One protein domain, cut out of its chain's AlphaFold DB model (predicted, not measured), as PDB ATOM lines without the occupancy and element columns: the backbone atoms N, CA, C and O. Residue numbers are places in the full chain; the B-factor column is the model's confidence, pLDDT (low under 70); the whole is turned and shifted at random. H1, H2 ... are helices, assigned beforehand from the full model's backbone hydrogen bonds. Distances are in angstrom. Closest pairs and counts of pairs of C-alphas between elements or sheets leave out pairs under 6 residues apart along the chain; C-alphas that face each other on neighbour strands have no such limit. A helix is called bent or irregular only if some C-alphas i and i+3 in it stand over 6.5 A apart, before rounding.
ATOM      1  N   SER A   2       9.655  -4.939   7.877       58.97
ATOM      2  CA  SER A   2       9.294  -5.228   9.289       58.97
ATOM      3  C   SER A   2       9.161  -6.720   9.624       58.97
ATOM      4  O   SER A   2       9.893  -7.225  10.464       58.97
ATOM      5  N   SER A   3       8.335  -7.472   8.887       62.00
ATOM      6  CA  SER A   3       8.076  -8.865   9.279       62.00
ATOM      7  C   SER A   3       9.240  -9.837   9.070       62.00
ATOM      8  O   SER A   3       9.338 -10.795   9.818       62.00
ATOM      9  N   HIS A   4      10.161  -9.605   8.127       65.06
ATOM     10  CA  HIS A   4      11.341 -10.477   8.027       65.06
ATOM     11  C   HIS A   4      12.241 -10.305   9.260       65.06
ATOM     12  O   HIS A   4      12.858 -11.257   9.727       65.06
ATOM     13  N   PHE A   5      12.331  -9.084   9.787       71.06
ATOM     14  CA  PHE A   5      13.089  -8.815  11.001       71.06
ATOM     15  C   PHE A   5      12.398  -9.428  12.229       71.06
ATOM     16  O   PHE A   5      13.064 -10.036  13.058       71.06
ATOM     17  N   GLU A   6      11.065  -9.358  12.297       70.94
ATOM     18  CA  GLU A   6      10.253 -10.025  13.329       70.94
ATOM     19  C   GLU A   6      10.412 -11.558  13.308       70.94
ATOM     20  O   GLU A   6      10.582 -12.166  14.366       70.94
ATOM     21  N   ASP A   7      10.435 -12.181  12.122       71.69
ATOM     22  CA  ASP A   7      10.617 -13.633  11.967       71.69
ATOM     23  C   ASP A   7      12.021 -14.072  12.433       71.69
ATOM     24  O   ASP A   7      12.169 -15.072  13.137       71.69
ATOM     25  N   VAL A   8      13.058 -13.294  12.093       76.19
ATOM     26  CA  VAL A   8      14.448 -13.557  12.514       76.19
ATOM     27  C   VAL A   8      14.615 -13.392  14.025       76.19
ATOM     28  O   VAL A   8      15.234 -14.247  14.655       76.19
ATOM     29  N   LEU A   9      14.033 -12.346  14.618       77.69
ATOM     30  CA  LEU A   9      14.064 -12.138  16.069       77.69
ATOM     31  C   LEU A   9      13.313 -13.242  16.822       77.69
ATOM     32  O   LEU A   9      13.786 -13.708  17.856       77.69
ATOM     33  N   SER A  10      12.171 -13.691  16.296       73.94
ATOM     34  CA  SER A  10      11.402 -14.797  16.881       73.94
ATOM     35  C   SER A  10      12.190 -16.106  16.826       73.94
ATOM     36  O   SER A  10      12.223 -16.855  17.801       73.94
ATOM     37  N   LEU A  11      12.888 -16.361  15.715       78.31
ATOM     38  CA  LEU A  11      13.767 -17.520  15.578       78.31
ATOM     39  C   LEU A  11      14.946 -17.453  16.557       78.31
ATOM     40  O   LEU A  11      15.208 -18.424  17.263       78.31
ATOM     41  N   GLU A  12      15.632 -16.310  16.645       80.00
ATOM     42  CA  GLU A  12      16.724 -16.097  17.602       80.00
ATOM     43  C   GLU A  12      16.252 -16.316  19.046       80.00
ATOM     44  O   GLU A  12      16.929 -16.986  19.833       80.00
ATOM     45  N   GLN A  13      15.062 -15.815  19.380       80.00
ATOM     46  CA  GLN A  13      14.450 -16.032  20.682       80.00
ATOM     47  C   GLN A  13      14.157 -17.519  20.928       80.00
ATOM     48  O   GLN A  13      14.479 -18.020  22.003       80.00
ATOM     49  N   ALA A  14      13.634 -18.255  19.939       74.06
ATOM     50  CA  ALA A  14      13.402 -19.696  20.062       74.06
ATOM     51  C   ALA A  14      14.707 -20.460  20.348       74.06
ATOM     52  O   ALA A  14      14.758 -21.279  21.269       74.06
ATOM     53  N   PHE A  15      15.786 -20.139  19.624       78.12
ATOM     54  CA  PHE A  15      17.113 -20.710  19.873       78.12
ATOM     55  C   PHE A  15      17.609 -20.422  21.292       78.12
ATOM     56  O   PHE A  15      18.064 -21.340  21.976       78.12
ATOM     57  N   ARG A  16      17.493 -19.174  21.762       77.94
ATOM     58  CA  ARG A  16      17.906 -18.787  23.120       77.94
ATOM     59  C   ARG A  16      17.107 -19.513  24.197       77.94
ATOM     60  O   ARG A  16      17.696 -19.967  25.180       77.94
ATOM     61  N   THR A  17      15.797 -19.663  24.022       75.00
ATOM     62  CA  THR A  17      14.944 -20.359  24.996       75.00
ATOM     63  C   THR A  17      15.270 -21.855  25.045       75.00
ATOM     64  O   THR A  17      15.442 -22.408  26.131       75.00
ATOM     65  N   VAL A  18      15.473 -22.506  23.892       77.06
ATOM     66  CA  VAL A  18      15.882 -23.925  23.832       77.06
ATOM     67  C   VAL A  18      17.298 -24.142  24.384       77.06
ATOM     68  O   VAL A  18      17.562 -25.125  25.084       77.06
ATOM     69  N   GLN A  19      18.225 -23.214  24.144       75.31
ATOM     70  CA  GLN A  19      19.541 -23.246  24.790       75.31
ATOM     71  C   GLN A  19      19.417 -23.097  26.309       75.31
ATOM     72  O   GLN A  19      20.018 -23.871  27.049       75.31
ATOM     73  N   SER A  20      18.574 -22.178  26.781       70.44
ATOM     74  CA  SER A  20      18.332 -21.972  28.213       70.44
ATOM     75  C   SER A  20      17.764 -23.225  28.885       70.44
ATOM     76  O   SER A  20      18.233 -23.588  29.965       70.44
ATOM     77  N   LEU A  21      16.856 -23.946  28.210       74.31
ATOM     78  CA  LEU A  21      16.353 -25.258  28.645       74.31
ATOM     79  C   LEU A  21      17.462 -26.293  28.844       74.31
ATOM     80  O   LEU A  21      17.376 -27.117  29.748       74.31
ATOM     81  N   SER A  22      18.498 -26.228  28.008       68.94
ATOM     82  CA  SER A  22      19.647 -27.139  28.046       68.94
ATOM     83  C   SER A  22      20.624 -26.809  29.182       68.94
ATOM     84  O   SER A  22      21.406 -27.660  29.587       68.94
ATOM     85  N   ILE A  23      20.601 -25.568  29.682       69.94
ATOM     86  CA  ILE A  23      21.510 -25.065  30.725       69.94
ATOM     87  C   ILE A  23      20.895 -25.223  32.127       69.94
ATOM     88  O   ILE A  23      21.616 -25.449  33.098       69.94
ATOM     89  N   HIS A  24      19.569 -25.126  32.258       65.06
ATOM     90  CA  HIS A  24      18.866 -25.098  33.550       65.06
ATOM     91  C   HIS A  24      18.470 -26.491  34.070       65.06
ATOM     92  O   HIS A  24      17.397 -26.658  34.643       65.06
ATOM     93  N   ASP A  25      19.347 -27.484  33.914       61.28
ATOM     94  CA  ASP A  25      19.089 -28.905  34.210       61.28
ATOM     95  C   ASP A  25      18.513 -29.171  35.622       61.28
ATOM     96  O   ASP A  25      17.751 -30.110  35.836       61.28
ATOM     97  N   ARG A  26      18.799 -28.291  36.594       59.19
ATOM     98  CA  ARG A  26      18.453 -28.488  38.015       59.19
ATOM     99  C   ARG A  26      17.146 -27.846  38.494       59.19
ATOM    100  O   ARG A  26      16.764 -28.109  39.631       59.19
ATOM    101  N   ASP A  27      16.462 -27.026  37.689       75.00
ATOM    102  CA  ASP A  27      15.224 -26.347  38.115       75.00
ATOM    103  C   ASP A  27      14.022 -26.731  37.237       75.00
ATOM    104  O   ASP A  27      13.793 -26.192  36.152       75.00
ATOM    105  N   VAL A  28      13.221 -27.670  37.746       72.12
ATOM    106  CA  VAL A  28      12.025 -28.202  37.075       72.12
ATOM    107  C   VAL A  28      10.975 -27.113  36.811       72.12
ATOM    108  O   VAL A  28      10.297 -27.147  35.781       72.12
ATOM    109  N   HIS A  29      10.842 -26.120  37.697       73.44
ATOM    110  CA  HIS A  29       9.866 -25.041  37.525       73.44
ATOM    111  C   HIS A  29      10.277 -24.092  36.400       73.44
ATOM    112  O   HIS A  29       9.441 -23.732  35.565       73.44
ATOM    113  N   VAL A  30      11.563 -23.744  36.336       77.12
ATOM    114  CA  VAL A  30      12.115 -22.910  35.260       77.12
ATOM    115  C   VAL A  30      12.040 -23.636  33.918       77.12
ATOM    116  O   VAL A  30      11.575 -23.053  32.939       77.12
ATOM    117  N   ARG A  31      12.398 -24.928  33.863       79.12
ATOM    118  CA  ARG A  31      12.321 -25.725  32.624       79.12
ATOM    119  C   ARG A  31      10.896 -25.825  32.084       79.12
ATOM    120  O   ARG A  31      10.685 -25.714  30.881       79.12
ATOM    121  N   LYS A  32       9.908 -25.969  32.966       81.38
ATOM    122  CA  LYS A  32       8.493 -25.971  32.582       81.38
ATOM    123  C   LYS A  32       8.049 -24.633  31.979       81.38
ATOM    124  O   LYS A  32       7.357 -24.636  30.967       81.38
ATOM    125  N   GLY A  33       8.427 -23.505  32.586       82.44
ATOM    126  CA  GLY A  33       8.118 -22.179  32.038       82.44
ATOM    127  C   GLY A  33       8.748 -21.976  30.659       82.44
ATOM    128  O   GLY A  33       8.052 -21.680  29.691       82.44
ATOM    129  N   LEU A  34      10.048 -22.262  30.555       84.19
ATOM    130  CA  LEU A  34      10.811 -22.138  29.313       84.19
ATOM    131  C   LEU A  34      10.302 -23.061  28.194       84.19
ATOM    132  O   LEU A  34      10.345 -22.671  27.030       84.19
ATOM    133  N   LEU A  35       9.803 -24.262  28.517       89.12
ATOM    134  CA  LEU A  35       9.140 -25.139  27.546       89.12
ATOM    135  C   LEU A  35       7.972 -24.412  26.878       89.12
ATOM    136  O   LEU A  35       7.891 -24.361  25.652       89.12
ATOM    137  N   PHE A  36       7.062 -23.855  27.677       90.94
ATOM    138  CA  PHE A  36       5.863 -23.225  27.140       90.94
ATOM    139  C   PHE A  36       6.181 -21.953  26.357       90.94
ATOM    140  O   PHE A  36       5.645 -21.784  25.263       90.94
ATOM    141  N   ASP A  37       7.115 -21.133  26.846       87.69
ATOM    142  CA  ASP A  37       7.588 -19.950  26.122       87.69
ATOM    143  C   ASP A  37       8.226 -20.328  24.773       87.69
ATOM    144  O   ASP A  37       7.998 -19.666  23.755       87.69
ATOM    145  N   ALA A  38       9.004 -21.417  24.730       88.69
ATOM    146  CA  ALA A  38       9.621 -21.899  23.497       88.69
ATOM    147  C   ALA A  38       8.575 -22.401  22.494       88.69
ATOM    148  O   ALA A  38       8.631 -22.029  21.322       88.69
ATOM    149  N   LEU A  39       7.604 -23.205  22.941       92.19
ATOM    150  CA  LEU A  39       6.526 -23.689  22.076       92.19
ATOM    151  C   LEU A  39       5.654 -22.539  21.563       92.19
ATOM    152  O   LEU A  39       5.302 -22.532  20.389       92.19
ATOM    153  N   ASP A  40       5.346 -21.543  22.390       90.06
ATOM    154  CA  ASP A  40       4.605 -20.358  21.945       90.06
ATOM    155  C   ASP A  40       5.382 -19.556  20.898       90.06
ATOM    156  O   ASP A  40       4.813 -19.137  19.887       90.06
ATOM    157  N   THR A  41       6.691 -19.397  21.098       87.69
ATOM    158  CA  THR A  41       7.564 -18.721  20.130       87.69
ATOM    159  C   THR A  41       7.590 -19.477  18.800       87.69
ATOM    160  O   THR A  41       7.395 -18.875  17.745       87.69
ATOM    161  N   ILE A  42       7.758 -20.804  18.831       88.50
ATOM    162  CA  ILE A  42       7.752 -21.649  17.627       88.50
ATOM    163  C   ILE A  42       6.389 -21.578  16.917       88.50
ATOM    164  O   ILE A  42       6.349 -21.388  15.700       88.50
ATOM    165  N   ALA A  43       5.284 -21.648  17.667       87.69
ATOM    166  CA  ALA A  43       3.925 -21.538  17.131       87.69
ATOM    167  C   ALA A  43       3.663 -20.179  16.458       87.69
ATOM    168  O   ALA A  43       2.892 -20.103  15.498       87.69
ATOM    169  N   GLY A  44       4.296 -19.111  16.956       84.88
ATOM    170  CA  GLY A  44       4.243 -17.776  16.361       84.88
ATOM    171  C   GLY A  44       4.965 -17.680  15.014       84.88
ATOM    172  O   GLY A  44       4.535 -16.919  14.150       84.88
ATOM    173  N   ILE A  45       6.013 -18.483  14.807       82.75
ATOM    174  CA  ILE A  45       6.774 -18.525  13.549       82.75
ATOM    175  C   ILE A  45       6.017 -19.345  12.496       82.75
ATOM    176  O   ILE A  45       5.868 -18.926  11.344       82.75
ATOM    177  N   ARG A  46       5.549 -20.546  12.862       80.44
ATOM    178  CA  ARG A  46       4.916 -21.472  11.915       80.44
ATOM    179  C   ARG A  46       4.031 -22.494  12.623       80.44
ATOM    180  O   ARG A  46       4.171 -22.764  13.804       80.44
ATOM    181  N   LYS A  47       3.147 -23.122  11.844       83.75
ATOM    182  CA  LYS A  47       2.484 -24.371  12.232       83.75
ATOM    183  C   LYS A  47       3.512 -25.487  12.464       83.75
ATOM    184  O   LYS A  47       4.503 -25.528  11.731       83.75
ATOM    185  N   PRO A  48       3.246 -26.453  13.358       87.88
ATOM    186  CA  PRO A  48       2.044 -26.641  14.183       87.88
ATOM    187  C   PRO A  48       1.895 -25.591  15.292       87.88
ATOM    188  O   PRO A  48       2.881 -25.009  15.724       87.88
ATOM    189  N   ASP A  49       0.664 -25.330  15.736       92.62
ATOM    190  CA  ASP A  49       0.455 -24.483  16.919       92.62
ATOM    191  C   ASP A  49       0.769 -25.231  18.229       92.62
ATOM    192  O   ASP A  49       1.062 -26.426  18.224       92.62
ATOM    193  N   PHE A  50       0.715 -24.525  19.363       92.94
ATOM    194  CA  PHE A  50       0.975 -25.093  20.692       92.94
ATOM    195  C   PHE A  50       0.209 -26.400  20.952       92.94
ATOM    196  O   PHE A  50       0.754 -27.357  21.497       92.94
ATOM    197  N   ASP A  51      -1.064 -26.438  20.562       93.88
ATOM    198  CA  ASP A  51      -1.936 -27.577  20.808       93.88
ATOM    199  C   ASP A  51      -1.519 -28.781  19.988       93.88
ATOM    200  O   ASP A  51      -1.433 -29.887  20.515       93.88
ATOM    201  N   GLU A  52      -1.258 -28.550  18.707       95.44
ATOM    202  CA  GLU A  52      -0.739 -29.569  17.810       95.44
ATOM    203  C   GLU A  52       0.632 -30.066  18.288       95.44
ATOM    204  O   GLU A  52       0.881 -31.263  18.235       95.44
ATOM    205  N   MET A  53       1.493 -29.191  18.817       96.31
ATOM    206  CA  MET A  53       2.798 -29.585  19.359       96.31
ATOM    207  C   MET A  53       2.708 -30.470  20.606       96.31
ATOM    208  O   MET A  53       3.599 -31.270  20.857       96.31
ATOM    209  N   CYS A  54       1.618 -30.372  21.368       96.69
ATOM    210  CA  CYS A  54       1.386 -31.185  22.564       96.69
ATOM    211  C   CYS A  54       0.698 -32.535  22.274       96.69
ATOM    212  O   CYS A  54       0.366 -33.259  23.212       96.69
ATOM    213  N   MET A  55       0.430 -32.872  21.008       96.81
ATOM    214  CA  MET A  55      -0.180 -34.150  20.620       96.81
ATOM    215  C   MET A  55       0.898 -35.190  20.303       96.81
ATOM    216  O   MET A  55       1.759 -34.950  19.454       96.81
ATOM    217  N   LEU A  56       0.815 -36.378  20.911       97.25
ATOM    218  CA  LEU A  56       1.798 -37.450  20.721       97.25
ATOM    219  C   LEU A  56       1.945 -37.855  19.247       97.25
ATOM    220  O   LEU A  56       3.058 -38.018  18.747       97.25
ATOM    221  N   THR A  57       0.836 -37.939  18.514       97.56
ATOM    222  CA  THR A  57       0.823 -38.244  17.076       97.56
ATOM    223  C   THR A  57       1.608 -37.205  16.275       97.56
ATOM    224  O   THR A  57       2.343 -37.551  15.351       97.56
ATOM    225  N   LYS A  58       1.496 -35.923  16.639       97.69
ATOM    226  CA  LYS A  58       2.210 -34.827  15.971       97.69
ATOM    227  C   LYS A  58       3.679 -34.766  16.362       97.69
ATOM    228  O   LYS A  58       4.497 -34.429  15.509       97.69
ATOM    229  N   ALA A  59       4.018 -35.098  17.602       98.00
ATOM    230  CA  ALA A  59       5.404 -35.208  18.044       98.00
ATOM    231  C   ALA A  59       6.115 -36.373  17.336       98.00
ATOM    232  O   ALA A  59       7.196 -36.191  16.783       98.00
ATOM    233  N   ARG A  60       5.467 -37.540  17.227       98.50
ATOM    234  CA  ARG A  60       5.973 -38.688  16.452       98.50
ATOM    235  C   ARG A  60       6.150 -38.363  14.973       98.50
ATOM    236  O   ARG A  60       7.179 -38.696  14.394       98.50
ATOM    237  N   GLN A  61       5.174 -37.679  14.375       97.75
ATOM    238  CA  GLN A  61       5.289 -37.210  12.996       97.75
ATOM    239  C   GLN A  61       6.490 -36.262  12.832       97.75
ATOM    240  O   GLN A  61       7.290 -36.444  11.922       97.75
ATOM    241  N   ALA A  62       6.636 -35.275  13.722       96.88
ATOM    242  CA  ALA A  62       7.760 -34.342  13.699       96.88
ATOM    243  C   ALA A  62       9.110 -35.059  13.833       96.88
ATOM    244  O   ALA A  62      10.044 -34.723  13.110       96.88
ATOM    245  N   LEU A  63       9.204 -36.056  14.718       98.06
ATOM    246  CA  LEU A  63      10.410 -36.862  14.876       98.06
ATOM    247  C   LEU A  63      10.731 -37.631  13.592       98.06
ATOM    248  O   LEU A  63      11.854 -37.547  13.116       98.06
ATOM    249  N   SER A  64       9.743 -38.299  12.993       97.81
ATOM    250  CA  SER A  64       9.936 -39.040  11.742       97.81
ATOM    251  C   SER A  64      10.392 -38.140  10.585       97.81
ATOM    252  O   SER A  64      11.242 -38.547   9.796       97.81
ATOM    253  N   GLU A  65       9.866 -36.916  10.492       95.69
ATOM    254  CA  GLU A  65      10.308 -35.929   9.498       95.69
ATOM    255  C   GLU A  65      11.776 -35.528   9.717       95.69
ATOM    256  O   GLU A  65      12.566 -35.528   8.773       95.69
ATOM    257  N   VAL A  66      12.164 -35.255  10.968       95.75
ATOM    258  CA  VAL A  66      13.548 -34.914  11.329       95.75
ATOM    259  C   VAL A  66      14.504 -36.079  11.063       95.75
ATOM    260  O   VAL A  66      15.577 -35.866  10.503       95.75
ATOM    261  N   GLU A  67      14.119 -37.304  11.425       96.50
ATOM    262  CA  GLU A  67      14.903 -38.516  11.160       96.50
ATOM    263  C   GLU A  67      15.132 -38.726   9.661       96.50
ATOM    264  O   GLU A  67      16.233 -39.084   9.255       96.50
ATOM    265  N   GLY A  68      14.121 -38.456   8.829       95.69
ATOM    266  CA  GLY A  68      14.232 -38.571   7.374       95.69
ATOM    267  C   GLY A  68      15.095 -37.490   6.712       95.69
ATOM    268  O   GLY A  68      15.520 -37.671   5.572       95.69
ATOM    269  N   ALA A  69      15.354 -36.375   7.399       94.44
ATOM    270  CA  ALA A  69      16.117 -35.247   6.867       94.44
ATOM    271  C   ALA A  69      17.615 -35.287   7.219       94.44
ATOM    272  O   ALA A  69      18.390 -34.498   6.673       94.44
ATOM    273  N   MET A  70      18.033 -36.169   8.131       92.69
ATOM    274  CA  MET A  70      19.403 -36.219   8.648       92.69
ATOM    275  C   MET A  70      20.178 -37.419   8.115       92.69
ATOM    276  O   MET A  70      19.653 -38.524   8.007       92.69
ATOM    277  N   ASP A  71      21.463 -37.209   7.830       93.62
ATOM    278  CA  ASP A  71      22.401 -38.318   7.684       93.62
ATOM    279  C   ASP A  71      22.692 -38.975   9.045       93.62
ATOM    280  O   ASP A  71      22.458 -38.387  10.102       93.62
ATOM    281  N   GLU A  72      23.237 -40.190   9.014       91.50
ATOM    282  CA  GLU A  72      23.527 -41.000  10.204       91.50
ATOM    283  C   GLU A  72      24.390 -40.262  11.241       91.50
ATOM    284  O   GLU A  72      24.057 -40.246  12.423       91.50
ATOM    285  N   ARG A  73      25.446 -39.557  10.811       92.25
ATOM    286  CA  ARG A  73      26.371 -38.875  11.734       92.25
ATOM    287  C   ARG A  73      25.716 -37.683  12.414       92.25
ATOM    288  O   ARG A  73      25.931 -37.451  13.602       92.25
ATOM    289  N   THR A  74      24.944 -36.909  11.656       91.88
ATOM    290  CA  THR A  74      24.160 -35.794  12.197       91.88
ATOM    291  C   THR A  74      23.077 -36.319  13.145       91.88
ATOM    292  O   THR A  74      22.864 -35.765  14.229       91.88
ATOM    293  N   GLY A  75      22.436 -37.424  12.761       93.06
ATOM    294  CA  GLY A  75      21.390 -38.085  13.526       93.06
ATOM    295  C   GLY A  75      21.865 -38.598  14.886       93.06
ATOM    296  O   GLY A  75      21.196 -38.345  15.888       93.06
ATOM    297  N   ASP A  76      23.038 -39.230  14.945       94.44
ATOM    298  CA  ASP A  76      23.628 -39.769  16.182       94.44
ATOM    299  C   ASP A  76      23.803 -38.714  17.281       94.44
ATOM    300  O   ASP A  76      23.731 -39.022  18.472       94.44
ATOM    301  N   VAL A  77      24.008 -37.455  16.890       93.69
ATOM    302  CA  VAL A  77      24.211 -36.343  17.825       93.69
ATOM    303  C   VAL A  77      22.894 -35.654  18.179       93.69
ATOM    304  O   VAL A  77      22.667 -35.323  19.343       93.69
ATOM    305  N   LEU A  78      22.026 -35.403  17.193       93.25
ATOM    306  CA  LEU A  78      20.853 -34.536  17.374       93.25
ATOM    307  C   LEU A  78      19.578 -35.303  17.756       93.25
ATOM    308  O   LEU A  78      18.751 -34.804  18.520       93.25
ATOM    309  N   LEU A  79      19.403 -36.534  17.269       96.38
ATOM    310  CA  LEU A  79      18.170 -37.297  17.475       96.38
ATOM    311  C   LEU A  79      17.954 -37.837  18.896       96.38
ATOM    312  O   LEU A  79      16.786 -37.906  19.282       96.38
ATOM    313  N   PRO A  80      18.974 -38.217  19.698       97.31
ATOM    314  CA  PRO A  80      18.730 -38.822  21.011       97.31
ATOM    315  C   PRO A  80      17.830 -37.970  21.912       97.31
ATOM    316  O   PRO A  80      16.888 -38.477  22.519       97.31
ATOM    317  N   ARG A  81      18.058 -36.653  21.918       94.75
ATOM    318  CA  ARG A  81      17.271 -35.699  22.704       94.75
ATOM    319  C   ARG A  81      15.833 -35.565  22.195       94.75
ATOM    320  O   ARG A  81      14.891 -35.546  22.981       94.75
ATOM    321  N   ALA A  82      15.651 -35.521  20.876       96.88
ATOM    322  CA  ALA A  82      14.329 -35.462  20.256       96.88
ATOM    323  C   ALA A  82      13.516 -36.750  20.501       96.88
ATOM    324  O   ALA A  82      12.317 -36.683  20.765       96.88
ATOM    325  N   LYS A  83      14.174 -37.917  20.475       98.12
ATOM    326  CA  LYS A  83      13.570 -39.216  20.811       98.12
ATOM    327  C   LYS A  83      13.115 -39.265  22.265       98.12
ATOM    328  O   LYS A  83      11.982 -39.659  22.533       98.12
ATOM    329  N   ALA A  84      13.970 -38.811  23.181       97.12
ATOM    330  CA  ALA A  84      13.652 -38.752  24.601       97.12
ATOM    331  C   ALA A  84      12.449 -37.837  24.887       97.12
ATOM    332  O   ALA A  84      11.574 -38.207  25.662       97.12
ATOM    333  N   ALA A  85      12.332 -36.705  24.186       96.75
ATOM    334  CA  ALA A  85      11.172 -35.818  24.292       96.75
ATOM    335  C   ALA A  85       9.846 -36.491  23.896       96.75
ATOM    336  O   ALA A  85       8.824 -36.292  24.553       96.75
ATOM    337  N   VAL A  86       9.848 -37.282  22.815       98.38
ATOM    338  CA  VAL A  86       8.651 -38.017  22.369       98.38
ATOM    339  C   VAL A  86       8.285 -39.110  23.369       98.38
ATOM    340  O   VAL A  86       7.107 -39.246  23.694       98.38
ATOM    341  N   ALA A  87       9.275 -39.842  23.888       98.31
ATOM    342  CA  ALA A  87       9.061 -40.844  24.931       98.31
ATOM    343  C   ALA A  87       8.501 -40.212  26.218       98.31
ATOM    344  O   ALA A  87       7.529 -40.711  26.772       98.31
ATOM    345  N   ALA A  88       9.028 -39.057  26.632       97.19
ATOM    346  CA  ALA A  88       8.513 -38.293  27.764       97.19
ATOM    347  C   ALA A  88       7.071 -37.803  27.554       97.19
ATOM    348  O   ALA A  88       6.288 -37.771  28.499       97.19
ATOM    349  N   LEU A  89       6.689 -37.413  26.334       97.75
ATOM    350  CA  LEU A  89       5.299 -37.044  26.038       97.75
ATOM    351  C   LEU A  89       4.357 -38.257  26.089       97.75
ATOM    352  O   LEU A  89       3.202 -38.114  26.490       97.75
ATOM    353  N   GLU A  90       4.840 -39.433  25.689       97.62
ATOM    354  CA  GLU A  90       4.111 -40.696  25.817       97.62
ATOM    355  C   GLU A  90       3.928 -41.092  27.286       97.62
ATOM    356  O   GLU A  90       2.790 -41.266  27.713       97.62
ATOM    357  N   GLU A  91       5.004 -41.097  28.077       96.62
ATOM    358  CA  GLU A  91       4.953 -41.325  29.529       96.62
ATOM    359  C   GLU A  91       4.008 -40.330  30.218       96.62
ATOM    360  O   GLU A  91       3.165 -40.704  31.031       96.62
ATOM    361  N   PHE A  92       4.079 -39.050  29.841       95.81
ATOM    362  CA  PHE A  92       3.167 -38.039  30.360       95.81
ATOM    363  C   PHE A  92       1.706 -38.354  30.008       95.81
ATOM    364  O   PHE A  92       0.826 -38.185  30.840       95.81
ATOM    365  N   GLN A  93       1.408 -38.848  28.803       95.75
ATOM    366  CA  GLN A  93       0.048 -39.273  28.454       95.75
ATOM    367  C   GLN A  93      -0.421 -40.487  29.275       95.75
ATOM    368  O   GLN A  93      -1.613 -40.600  29.564       95.75
ATOM    369  N   GLU A  94       0.484 -41.381  29.658       94.12
ATOM    370  CA  GLU A  94       0.185 -42.535  30.514       94.12
ATOM    371  C   GLU A  94      -0.056 -42.145  31.982       94.12
ATOM    372  O   GLU A  94      -0.690 -42.898  32.718       94.12
ATOM    373  N   GLY A  95       0.334 -40.933  32.394       93.12
ATOM    374  CA  GLY A  95       0.121 -40.394  33.742       93.12
ATOM    375  C   GLY A  95      -1.344 -40.142  34.133       93.12
ATOM    376  O   GLY A  95      -1.621 -39.703  35.254       93.12
ATOM    377  N   PHE A  96      -2.311 -40.395  33.242       92.38
ATOM    378  CA  PHE A  96      -3.726 -40.454  33.613       92.38
ATOM    379  C   PHE A  96      -4.030 -41.782  34.311       92.38
ATOM    380  O   PHE A  96      -4.051 -42.831  33.677       92.38
ATOM    381  N   PHE A  97      -4.342 -41.722  35.607       88.06
ATOM    382  CA  PHE A  97      -4.419 -42.917  36.456       88.06
ATOM    383  C   PHE A  97      -5.807 -43.186  37.049       88.06
ATOM    384  O   PHE A  97      -6.074 -44.305  37.481       88.06
ATOM    385  N   LEU A 167      10.535 -33.980  28.890       93.88
ATOM    386  CA  LEU A 167       9.396 -33.311  28.248       93.88
ATOM    387  C   LEU A 167       9.726 -31.897  27.723       93.88
ATOM    388  O   LEU A 167       9.259 -31.546  26.637       93.88
ATOM    389  N   PRO A 168      10.542 -31.068  28.412       91.94
ATOM    390  CA  PRO A 168      10.956 -29.770  27.884       91.94
ATOM    391  C   PRO A 168      11.687 -29.836  26.535       91.94
ATOM    392  O   PRO A 168      11.677 -28.865  25.777       91.94
ATOM    393  N   ASP A 169      12.265 -30.984  26.187       93.75
ATOM    394  CA  ASP A 169      12.950 -31.180  24.910       93.75
ATOM    395  C   ASP A 169      11.985 -31.337  23.729       93.75
ATOM    396  O   ASP A 169      12.404 -31.367  22.571       93.75
ATOM    397  N   LEU A 170      10.676 -31.315  23.985       95.75
ATOM    398  CA  LEU A 170       9.666 -31.181  22.944       95.75
ATOM    399  C   LEU A 170       9.871 -29.884  22.144       95.75
ATOM    400  O   LEU A 170       9.753 -29.880  20.920       95.75
ATOM    401  N   ALA A 171      10.282 -28.796  22.807       94.31
ATOM    402  CA  ALA A 171      10.661 -27.560  22.123       94.31
ATOM    403  C   ALA A 171      11.906 -27.739  21.236       94.31
ATOM    404  O   ALA A 171      11.970 -27.184  20.138       94.31
ATOM    405  N   TYR A 172      12.875 -28.546  21.682       94.44
ATOM    406  CA  TYR A 172      14.052 -28.892  20.887       94.44
ATOM    407  C   TYR A 172      13.665 -29.685  19.633       94.44
ATOM    408  O   TYR A 172      14.125 -29.338  18.548       94.44
ATOM    409  N   LEU A 173      12.772 -30.675  19.746       96.69
ATOM    410  CA  LEU A 173      12.260 -31.428  18.595       96.69
ATOM    411  C   LEU A 173      11.648 -30.500  17.534       96.69
ATOM    412  O   LEU A 173      11.970 -30.614  16.350       96.69
ATOM    413  N   TYR A 174      10.780 -29.569  17.936       95.25
ATOM    414  CA  TYR A 174      10.124 -28.677  16.975       95.25
ATOM    415  C   TYR A 174      11.063 -27.620  16.390       95.25
ATOM    416  O   TYR A 174      10.928 -27.282  15.213       95.25
ATOM    417  N   LEU A 175      12.059 -27.159  17.154       93.12
ATOM    418  CA  LEU A 175      13.145 -26.348  16.605       93.12
ATOM    419  C   LEU A 175      13.952 -27.147  15.573       93.12
ATOM    420  O   LEU A 175      14.237 -26.647  14.489       93.12
ATOM    421  N   LEU A 176      14.275 -28.404  15.872       94.12
ATOM    422  CA  LEU A 176      15.032 -29.273  14.978       94.12
ATOM    423  C   LEU A 176      14.278 -29.534  13.670       94.12
ATOM    424  O   LEU A 176      14.862 -29.445  12.593       94.12
ATOM    425  N   ARG A 177      12.961 -29.746  13.751       94.38
ATOM    426  CA  ARG A 177      12.072 -29.850  12.587       94.38
ATOM    427  C   ARG A 177      12.082 -28.593  11.722       94.38
ATOM    428  O   ARG A 177      12.078 -28.690  10.497       94.38
ATOM    429  N   LEU A 178      12.108 -27.416  12.343       91.00
ATOM    430  CA  LEU A 178      12.194 -26.147  11.622       91.00
ATOM    431  C   LEU A 178      13.512 -26.025  10.842       91.00
ATOM    432  O   LEU A 178      13.520 -25.505   9.729       91.00
ATOM    433  N   LEU A 179      14.609 -26.531  11.413       90.06
ATOM    434  CA  LEU A 179      15.937 -26.521  10.792       90.06
ATOM    435  C   LEU A 179      16.119 -27.600   9.729       90.06
ATOM    436  O   LEU A 179      16.840 -27.367   8.763       90.06
ATOM    437  N   ALA A 180      15.465 -28.748   9.891       90.75
ATOM    438  CA  ALA A 180      15.428 -29.817   8.897       90.75
ATOM    439  C   ALA A 180      14.699 -29.387   7.613       90.75
ATOM    440  O   ALA A 180      15.026 -29.859   6.527       90.75
ATOM    441  N   HIS A 181      13.746 -28.458   7.738       87.19
ATOM    442  CA  HIS A 181      12.911 -27.977   6.641       87.19
ATOM    443  C   HIS A 181      12.899 -26.444   6.559       87.19
ATOM    444  O   HIS A 181      11.848 -25.815   6.751       87.19
ATOM    445  N   PRO A 182      14.044 -25.795   6.280       83.00
ATOM    446  CA  PRO A 182      14.143 -24.337   6.266       83.00
ATOM    447  C   PRO A 182      13.283 -23.697   5.165       83.00
ATOM    448  O   PRO A 182      12.921 -22.525   5.254       83.00
ATOM    449  N   GLU A 183      12.889 -24.446   4.134       81.25
ATOM    450  CA  GLU A 183      11.895 -24.029   3.145       81.25
ATOM    451  C   GLU A 183      10.544 -23.669   3.773       81.25
ATOM    452  O   GLU A 183       9.847 -22.802   3.244       81.25
ATOM    453  N   ASN A 184      10.206 -24.242   4.933       75.25
ATOM    454  CA  ASN A 184       8.990 -23.904   5.670       75.25
ATOM    455  C   ASN A 184       9.039 -22.503   6.297       75.25
ATOM    456  O   ASN A 184       7.983 -21.969   6.649       75.25
ATOM    457  N   LEU A 185      10.230 -21.895   6.398       73.06
ATOM    458  CA  LEU A 185      10.423 -20.496   6.797       73.06
ATOM    459  C   LEU A 185      10.209 -19.521   5.632       73.06
ATOM    460  O   LEU A 185      10.015 -18.324   5.855       73.06
ATOM    461  N   ARG A 186      10.230 -19.990   4.375       68.56
ATOM    462  CA  ARG A 186       9.942 -19.116   3.233       68.56
ATOM    463  C   ARG A 186       8.461 -18.753   3.262       68.56
ATOM    464  O   ARG A 186       7.587 -19.607   3.115       68.56
TER     465      ARG A 186
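AT A GLANCE: This is residues 2 to 97 and 167 to 186 of the 194 residues of an uncharacterized protein of Acidimicrobiaceae bacterium (UniProt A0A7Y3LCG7). One helix, H6, runs through the core between two helical hairpins, H1 with H2 on one side of it and H4 with H5 on the other. Two very short helices complete the model: H3 lies in the turn of chain from one hairpin to the other, and H7 follows the last residues of H6. The printed part has 116 residues with seven named helices, in the order H1 to H7, and no named strand; the class is all helix. It is compact, with a radius of gyration of the C-alphas of 13.9 A, and the C-alphas span 48 by 33 by 25 A.

IN THESE COORDINATES: H1 covers residues 2 to 23, 31.7 A from first to last C-alpha, and begins with C-alpha 2 at (9.294, -5.228, 9.289). H2 is residues 28 to 45, 26.0 A, and H3 is residues 50 to 53. H4 is residues 56 to 69, 20.0 A. H5, the longest helix by residues, is residues 72 to 94, 31.0 A; it has a kink of 51 degrees near residue 79 and is irregular, but only just, with C-alphas 77 and 80 at 6.8 A. H6 is residues 167 to 180, 20.6 A, with C-alpha 167 at (9.396, -33.311, 28.248). H7 is residues 182 to 185, and C-alpha 185 is at (10.423, -20.496, 6.797).

HOW THE PARTS SIT: H1, H2, H4, H5 and H6 form a bundle, a group of helices packed together, with H6 as the hub. H1 and H2 are a hairpin at a shallow tilt of 23 degrees; their closest C-alphas, of Ala 14 and Ala 38, are 5.6 A apart. H1 touches H6 with residues 14 to 21 alone, closest at the C-alphas of Val 18 and Tyr 172, 6.1 A. H2 touches H6 at a shallow tilt of 29 degrees, the same way, closest at the C-alphas of Leu 35 and Pro 168, 5.0 A. H2 touches H3 with residues 39 to 43 alone, closest at the C-alphas of Ala 43 and Phe 50, 5.8 A. H4 and H5 are a hairpin at a shallow tilt of 5 degrees, closest at the C-alphas of Ala 59 and Val 86, 6.1 A. H4 touches H6 at a steep tilt of 40 degrees, closest at the C-alphas of Val 66 and Arg 177, 5.4 A. H5 touches H6 with residues 81 to 89 alone, closest at the C-alphas of Ala 82 and Leu 173, 4.8 A. H7 is close to H6 but not clearly touching, and H1 is apart from H4 and H5. Each O i to N i+4 pair is within hydrogen-bond range in H1, H2 and H4, against 15 of 19 in H5 and 8 of 10 in H6; H3 and H7 are too short for such a pair.

THE WHOLE: The C-alphas farthest apart, of Ser 2 and Phe 97, are 48.4 A apart. Residues 98 to 166 are not printed, and C-alphas 97 and 167 are 18.7 A apart across this cut; the links printed whole are tight. The mean pLDDT of the printed part is 87.1, and residues 2 to 4, 22 to 26 and 186 are under 70.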